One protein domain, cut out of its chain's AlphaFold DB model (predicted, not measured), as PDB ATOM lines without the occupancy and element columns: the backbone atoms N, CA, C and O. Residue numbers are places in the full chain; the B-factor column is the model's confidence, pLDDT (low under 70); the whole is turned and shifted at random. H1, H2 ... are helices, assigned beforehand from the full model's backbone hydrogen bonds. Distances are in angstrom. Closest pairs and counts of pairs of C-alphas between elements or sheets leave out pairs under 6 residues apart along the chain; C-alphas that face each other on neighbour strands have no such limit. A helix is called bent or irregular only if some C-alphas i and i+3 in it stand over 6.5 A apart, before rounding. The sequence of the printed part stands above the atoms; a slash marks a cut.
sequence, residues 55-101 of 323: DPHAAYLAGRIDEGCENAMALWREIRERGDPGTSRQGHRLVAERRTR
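What this domain is: This is residues 55 to 101 of the 323 residues of an uncharacterized protein of Methylobacterium aquaticum (UniProt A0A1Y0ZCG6). Three short helices make a small elongated cluster, their centres forming a triangle, with H3 packed on H2 at a steep angle and H1 at the third corner. Two loops, residues 67 to 71 and residues 82 to 87, join them in turn, and residues 99 to 101 form a short tail after H3. The printed part has 47 residues, with three named helices in the order H1, H2, H3 and no named strand; the class is all helix, with 33 residues in the helices. The whole is compact, with a radius of gyration of the C-alphas of 9.6 A, and the C-alphas span 28 by 19 by 17 A along the three main axes.

Where its parts are: H1 is residues 55 to 66, 17.2 A from first to last C-alpha, and is the longest helix by residues; its first C-alpha, that of Asp 55, is at (-16.931, -14.349, 4.452). H1 is irregular: C-alphas 56 and 59 are 7.4 A apart, and its line is a rough one. A tight link of 5 residues leads to H2, residues 72 to 81, which is 14.3 A long and begins with C-alpha 72 at (-29.355, -10.158, 13.035). A short link of 6 residues leads to H3, residues 88 to 98, which is 15.6 A long and ends with C-alpha 98 at (-30.286, -10.793, 2.474).

How they stand to each other: H1 and H2 only just touch, with 3 pairs of C-alphas within 8 A. Their closest C-alphas are those of His 57 and Ile 79, 7.2 A apart. The two helices run opposite ways at a steep tilt of 48 degrees, and their centres are 11.1 A apart. H2 and H3 touch, with 9 pairs of C-alphas within 8 A. Their closest C-alphas are those of Ala 72 and His 92, 5.3 A apart. These two helices run opposite ways at a steep tilt of 56 degrees, centre to centre 10.9 A. H1 and H3 are near each other, with no pair of C-alphas within 8 A but 9 pairs within 10 A. In H2 and H3 every O i to N i+4 pair is within hydrogen-bond range; in H1, 6 of 8 are.

The domain as a whole: The two C-alphas farthest apart are those of Gly 83 and Arg 101, at 29.5 A, and the first and last printed C-alphas, those of Asp 55 and Arg 101, are 22.8 A apart. The printed part has no cut, and neither link is long. The mean pLDDT of the printed part is 85.4; residues 100 to 101 are under 70.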
ATOM      1  N   ASP A  55     -16.960 -13.430   5.602       80.00
ATOM      2  CA  ASP A  55     -16.931 -14.349   4.452       80.00
ATOM      3  C   ASP A  55     -16.724 -15.827   4.864       80.00
ATOM      4  O   ASP A  55     -17.486 -16.668   4.382       80.00
ATOM      5  N   PRO A  56     -15.847 -16.172   5.842       87.06
ATOM      6  CA  PRO A  56     -15.721 -17.552   6.335       87.06
ATOM      7  C   PRO A  56     -17.011 -18.108   6.965       87.06
ATOM      8  O   PRO A  56     -17.238 -19.316   6.975       87.06
ATOM      9  N   HIS A  57     -17.892 -17.229   7.452       86.19
ATOM     10  CA  HIS A  57     -19.140 -17.586   8.132       86.19
ATOM     11  C   HIS A  57     -20.374 -17.428   7.223       86.19
ATOM     12  O   HIS A  57     -21.501 -17.715   7.637       86.19
ATOM     13  N   ALA A  58     -20.185 -17.033   5.957       83.75
ATOM     14  CA  ALA A  58     -21.266 -16.757   5.009       83.75
ATOM     15  C   ALA A  58     -22.144 -17.983   4.694       83.75
ATOM     16  O   ALA A  58     -23.341 -17.816   4.448       83.75
ATOM     17  N   ALA A  59     -21.571 -19.194   4.722       86.88
ATOM     18  CA  ALA A  59     -22.297 -20.450   4.518       86.88
ATOM     19  C   ALA A  59     -23.210 -20.789   5.710       86.88
ATOM     20  O   ALA A  59     -24.391 -21.072   5.524       86.88
ATOM     21  N   TYR A  60     -22.698 -20.667   6.942       90.31
ATOM     22  CA  TYR A  60     -23.496 -20.845   8.161       90.31
ATOM     23  C   TYR A  60     -24.670 -19.857   8.215       90.31
ATOM     24  O   TYR A  60     -25.797 -20.218   8.548       90.31
ATOM     25  N   LEU A  61     -24.411 -18.610   7.823       87.81
ATOM     26  CA  LEU A  61     -25.405 -17.541   7.835       87.81
ATOM     27  C   LEU A  61     -26.451 -17.675   6.731       87.81
ATOM     28  O   LEU A  61     -27.556 -17.175   6.908       87.81
ATOM     29  N   ALA A  62     -26.133 -18.346   5.620       87.19
ATOM     30  CA  ALA A  62     -27.137 -18.735   4.635       87.19
ATOM     31  C   ALA A  62     -28.132 -19.723   5.260       87.19
ATOM     32  O   ALA A  62     -29.304 -19.383   5.378       87.19
ATOM     33  N   GLY A  63     -27.644 -20.850   5.799       90.56
ATOM     34  CA  GLY A  63     -28.500 -21.879   6.403       90.56
ATOM     35  C   GLY A  63     -29.422 -21.339   7.502       90.56
ATOM     36  O   GLY A  63     -30.624 -21.577   7.468       90.56
ATOM     37  N   ARG A  64     -28.906 -20.507   8.419       90.81
ATOM     38  CA  ARG A  64     -29.740 -19.897   9.474       90.81
ATOM     39  C   ARG A  64     -30.791 -18.916   8.928       90.81
ATOM     40  O   ARG A  64     -31.855 -18.774   9.526       90.81
ATOM     41  N   ILE A  65     -30.522 -18.229   7.814       88.06
ATOM     42  CA  ILE A  65     -31.512 -17.361   7.150       88.06
ATOM     43  C   ILE A  65     -32.564 -18.203   6.414       88.06
ATOM     44  O   ILE A  65     -33.742 -17.858   6.480       88.06
ATOM     45  N   ASP A  66     -32.168 -19.319   5.798       86.75
ATOM     46  CA  ASP A  66     -33.076 -20.268   5.139       86.75
ATOM     47  C   ASP A  66     -33.991 -20.984   6.158       86.75
ATOM     48  O   ASP A  66     -35.170 -21.207   5.888       86.75
ATOM     49  N   GLU A  67     -33.501 -21.230   7.380       87.31
ATOM     50  CA  GLU A  67     -34.291 -21.637   8.560       87.31
ATOM     51  C   GLU A  67     -35.244 -20.534   9.086       87.31
ATOM     52  O   GLU A  67     -35.994 -20.756  10.038       87.31
ATOM     53  N   GLY A  68     -35.220 -19.326   8.508       86.44
ATOM     54  CA  GLY A  68     -36.093 -18.206   8.872       86.44
ATOM     55  C   GLY A  68     -35.572 -17.296   9.993       86.44
ATOM     56  O   GLY A  68     -36.314 -16.435  10.480       86.44
ATOM     57  N   CYS A  69     -34.309 -17.418  10.420       83.44
ATOM     58  CA  CYS A  69     -33.756 -16.578  11.490       83.44
ATOM     59  C   CYS A  69     -33.384 -15.160  11.000       83.44
ATOM     60  O   CYS A  69     -32.215 -14.808  10.861       83.44
ATOM     61  N   GLU A  70     -34.373 -14.277  10.822       81.56
ATOM     62  CA  GLU A  70     -34.155 -12.874  10.405       81.56
ATOM     63  C   GLU A  70     -33.552 -11.952  11.499       81.56
ATOM     64  O   GLU A  70     -33.319 -10.752  11.269       81.56
ATOM     65  N   ASN A  71     -33.315 -12.463  12.713       89.69
ATOM     66  CA  ASN A  71     -32.789 -11.682  13.834       89.69
ATOM     67  C   ASN A  71     -31.256 -11.561  13.781       89.69
ATOM     68  O   ASN A  71     -30.523 -12.364  14.357       89.69
ATOM     69  N   ALA A  72     -30.779 -10.478  13.165       87.94
ATOM     70  CA  ALA A  72     -29.355 -10.158  13.035       87.94
ATOM     71  C   ALA A  72     -28.558 -10.150  14.355       87.94
ATOM     72  O   ALA A  72     -27.362 -10.432  14.335       87.94
ATOM     73  N   MET A  73     -29.191  -9.846  15.496       89.56
ATOM     74  CA  MET A  73     -28.516  -9.858  16.800       89.56
ATOM     75  C   MET A  73     -28.385 -11.259  17.401       89.56
ATOM     76  O   MET A  73     -27.459 -11.478  18.178       89.56
ATOM     77  N   ALA A  74     -29.278 -12.193  17.054       90.62
ATOM     78  CA  ALA A  74     -29.122 -13.603  17.410       90.62
ATOM     79  C   ALA A  74     -27.990 -14.218  16.579       90.62
ATOM     80  O   ALA A  74     -26.999 -14.672  17.147       90.62
ATOM     81  N   LEU A  75     -28.062 -14.067  15.249       89.88
ATOM     82  CA  LEU A  75     -27.021 -14.533  14.329       89.88
ATOM     83  C   LEU A  75     -25.638 -13.993  14.709       89.88
ATOM     84  O   LEU A  75     -24.689 -14.758  14.813       89.88
ATOM     85  N   TRP A  76     -25.501 -12.692  14.995       90.88
ATOM     86  CA  TRP A  76     -24.204 -12.130  15.389       90.88
ATOM     87  C   TRP A  76     -23.640 -12.703  16.702       90.88
ATOM     88  O   TRP A  76     -22.421 -12.779  16.847       90.88
ATOM     89  N   ARG A  77     -24.486 -13.134  17.648       90.94
ATOM     90  CA  ARG A  77     -24.014 -13.820  18.864       90.94
ATOM     91  C   ARG A  77     -23.507 -15.225  18.543       90.94
ATOM     92  O   ARG A  77     -22.394 -15.541  18.940       90.94
ATOM     93  N   GLU A  78     -24.253 -15.992  17.749       91.75
ATOM     94  CA  GLU A  78     -23.858 -17.336  17.288       91.75
ATOM     95  C   GLU A  78     -22.537 -17.316  16.491       91.75
ATOM     96  O   GLU A  78     -21.687 -18.185  16.656       91.75
ATOM     97  N   ILE A  79     -22.348 -16.299  15.641       90.31
ATOM     98  CA  ILE A  79     -21.097 -16.020  14.911       90.31
ATOM     99  C   ILE A  79     -19.957 -15.731  15.904       90.31
ATOM    100  O   ILE A  79     -18.907 -16.361  15.873       90.31
ATOM    101  N   ARG A  80     -20.179 -14.823  16.863       89.94
ATOM    102  CA  ARG A  80     -19.164 -14.436  17.854       89.94
ATOM    103  C   ARG A  80     -18.748 -15.589  18.779       89.94
ATOM    104  O   ARG A  80     -17.587 -15.658  19.171       89.94
ATOM    105  N   GLU A  81     -19.663 -16.497  19.106       89.06
ATOM    106  CA  GLU A  81     -19.374 -17.733  19.852       89.06
ATOM    107  C   GLU A  81     -18.482 -18.708  19.061       89.06
ATOM    108  O   GLU A  81     -17.750 -19.489  19.664       89.06
ATOM    109  N   ARG A  82     -18.476 -18.622  17.723       87.00
ATOM    110  CA  ARG A  82     -17.597 -19.401  16.829       87.00
ATOM    111  C   ARG A  82     -16.203 -18.789  16.635       87.00
ATOM    112  O   ARG A  82     -15.389 -19.386  15.939       87.00
ATOM    113  N   GLY A  83     -15.912 -17.648  17.270       85.62
ATOM    114  CA  GLY A  83     -14.579 -17.033  17.306       85.62
ATOM    115  C   GLY A  83     -14.434 -15.707  16.554       85.62
ATOM    116  O   GLY A  83     -13.357 -15.113  16.582       85.62
ATOM    117  N   ASP A  84     -15.489 -15.200  15.913       81.75
ATOM    118  CA  ASP A  84     -15.408 -13.968  15.129       81.75
ATOM    119  C   ASP A  84     -15.169 -12.696  15.968       81.75
ATOM    120  O   ASP A  84     -15.984 -12.354  16.835       81.75
ATOM    121  N   PRO A  85     -14.157 -11.873  15.625       75.38
ATOM    122  CA  PRO A  85     -13.980 -10.530  16.182       75.38
ATOM    123  C   PRO A  85     -14.925  -9.485  15.543       75.38
ATOM    124  O   PRO A  85     -14.774  -8.281  15.765       75.38
ATOM    125  N   GLY A  86     -15.882  -9.919  14.714       82.25
ATOM    126  CA  GLY A  86     -16.753  -9.053  13.923       82.25
ATOM    127  C   GLY A  86     -17.651  -8.127  14.754       82.25
ATOM    128  O   GLY A  86     -18.151  -8.468  15.826       82.25
ATOM    129  N   THR A  87     -17.929  -6.936  14.226       86.12
ATOM    130  CA  THR A  87     -18.831  -5.953  14.849       86.12
ATOM    131  C   THR A  87     -20.294  -6.278  14.535       86.12
ATOM    132  O   THR A  87     -20.626  -6.550  13.385       86.12
ATOM    133  N   SER A  88     -21.206  -6.112  15.502       85.56
ATOM    134  CA  SER A  88     -22.669  -6.273  15.321       85.56
ATOM    135  C   SER A  88     -23.226  -5.560  14.069       85.56
ATOM    136  O   SER A  88     -24.072  -6.098  13.355       85.56
ATOM    137  N   ARG A  89     -22.679  -4.385  13.724       85.38
ATOM    138  CA  ARG A  89     -23.011  -3.626  12.503       85.38
ATOM    139  C   ARG A  89     -22.786  -4.416  11.204       85.38
ATOM    140  O   ARG A  89     -23.528  -4.205  10.247       85.38
ATOM    141  N   GLN A  90     -21.799  -5.312  11.159       84.94
ATOM    142  CA  GLN A  90     -21.535  -6.185  10.011       84.94
ATOM    143  C   GLN A  90     -22.633  -7.253   9.881       84.94
ATOM    144  O   GLN A  90     -23.172  -7.426   8.793       84.94
ATOM    145  N   GLY A  91     -23.050  -7.879  10.992       84.50
ATOM    146  CA  GLY A  91     -24.188  -8.809  11.010       84.50
ATOM    147  C   GLY A  91     -25.504  -8.136  10.599       84.50
ATOM    148  O   GLY A  91     -26.233  -8.650   9.753       84.50
ATOM    149  N   HIS A  92     -25.771  -6.927  11.106       86.31
ATOM    150  CA  HIS A  92     -26.914  -6.118  10.664       86.31
ATOM    151  C   HIS A  92     -26.884  -5.798   9.167       86.31
ATOM    152  O   HIS A  92     -27.932  -5.846   8.525       86.31
ATOM    153  N   ARG A  93     -25.707  -5.480   8.610       86.81
ATOM    154  CA  ARG A  93     -25.537  -5.221   7.177       86.81
ATOM    155  C   ARG A  93     -25.798  -6.477   6.344       86.81
ATOM    156  O   ARG A  93     -26.609  -6.413   5.429       86.81
ATOM    157  N   LEU A  94     -25.184  -7.607   6.701       83.69
ATOM    158  CA  LEU A  94     -25.354  -8.882   5.999       83.69
ATOM    159  C   LEU A  94     -26.829  -9.309   5.944       83.69
ATOM    160  O   LEU A  94     -27.329  -9.700   4.894       83.69
ATOM    161  N   VAL A  95     -27.543  -9.200   7.068       86.19
ATOM    162  CA  VAL A  95     -28.972  -9.540   7.125       86.19
ATOM    163  C   VAL A  95     -29.820  -8.519   6.365       86.19
ATOM    164  O   VAL A  95     -30.784  -8.905   5.714       86.19
ATOM    165  N   ALA A  96     -29.472  -7.228   6.380       84.75
ATOM    166  CA  ALA A  96     -30.170  -6.227   5.572       84.75
ATOM    167  C   ALA A  96     -30.010  -6.471   4.058       84.75
ATOM    168  O   ALA A  96     -30.973  -6.282   3.323       84.75
ATOM    169  N   GLU A  97     -28.839  -6.932   3.610       83.44
ATOM    170  CA  GLU A  97     -28.566  -7.302   2.211       83.44
ATOM    171  C   GLU A  97     -29.272  -8.608   1.783       83.44
ATOM    172  O   GLU A  97     -29.486  -8.818   0.591       83.44
ATOM    173  N   ARG A  98     -29.654  -9.479   2.733       78.06
ATOM    174  CA  ARG A  98     -30.286 -10.793   2.474       78.06
ATOM    175  C   ARG A  98     -31.785 -10.872   2.794       78.06
ATOM    176  O   ARG A  98     -32.416 -11.881   2.494       78.06
ATOM    177  N   ARG A  99     -32.374  -9.836   3.395       75.81
ATOM    178  CA  ARG A  99     -33.810  -9.792   3.716       75.81
ATOM    179  C   ARG A  99     -34.660  -9.712   2.449       75.81
ATOM    180  O   ARG A  99     -34.616  -8.721   1.726       75.81
ATOM    181  N   THR A 100     -35.503 -10.719   2.241       68.38
ATOM    182  CA  THR A 100     -36.520 -10.748   1.175       68.38
ATOM    183  C   THR A 100     -37.670  -9.776   1.438       68.38
ATOM    184  O   THR A 100     -38.254  -9.233   0.502       68.38
ATOM    185  N   ARG A 101     -37.985  -9.515   2.713       68.44
ATOM    186  CA  ARG A 101     -38.953  -8.499   3.131       68.44
ATOM    187  C   ARG A 101     -38.228  -7.215   3.541       68.44
ATOM    188  O   ARG A 101     -37.406  -7.261   4.460       68.44
TER     189      ARG A 101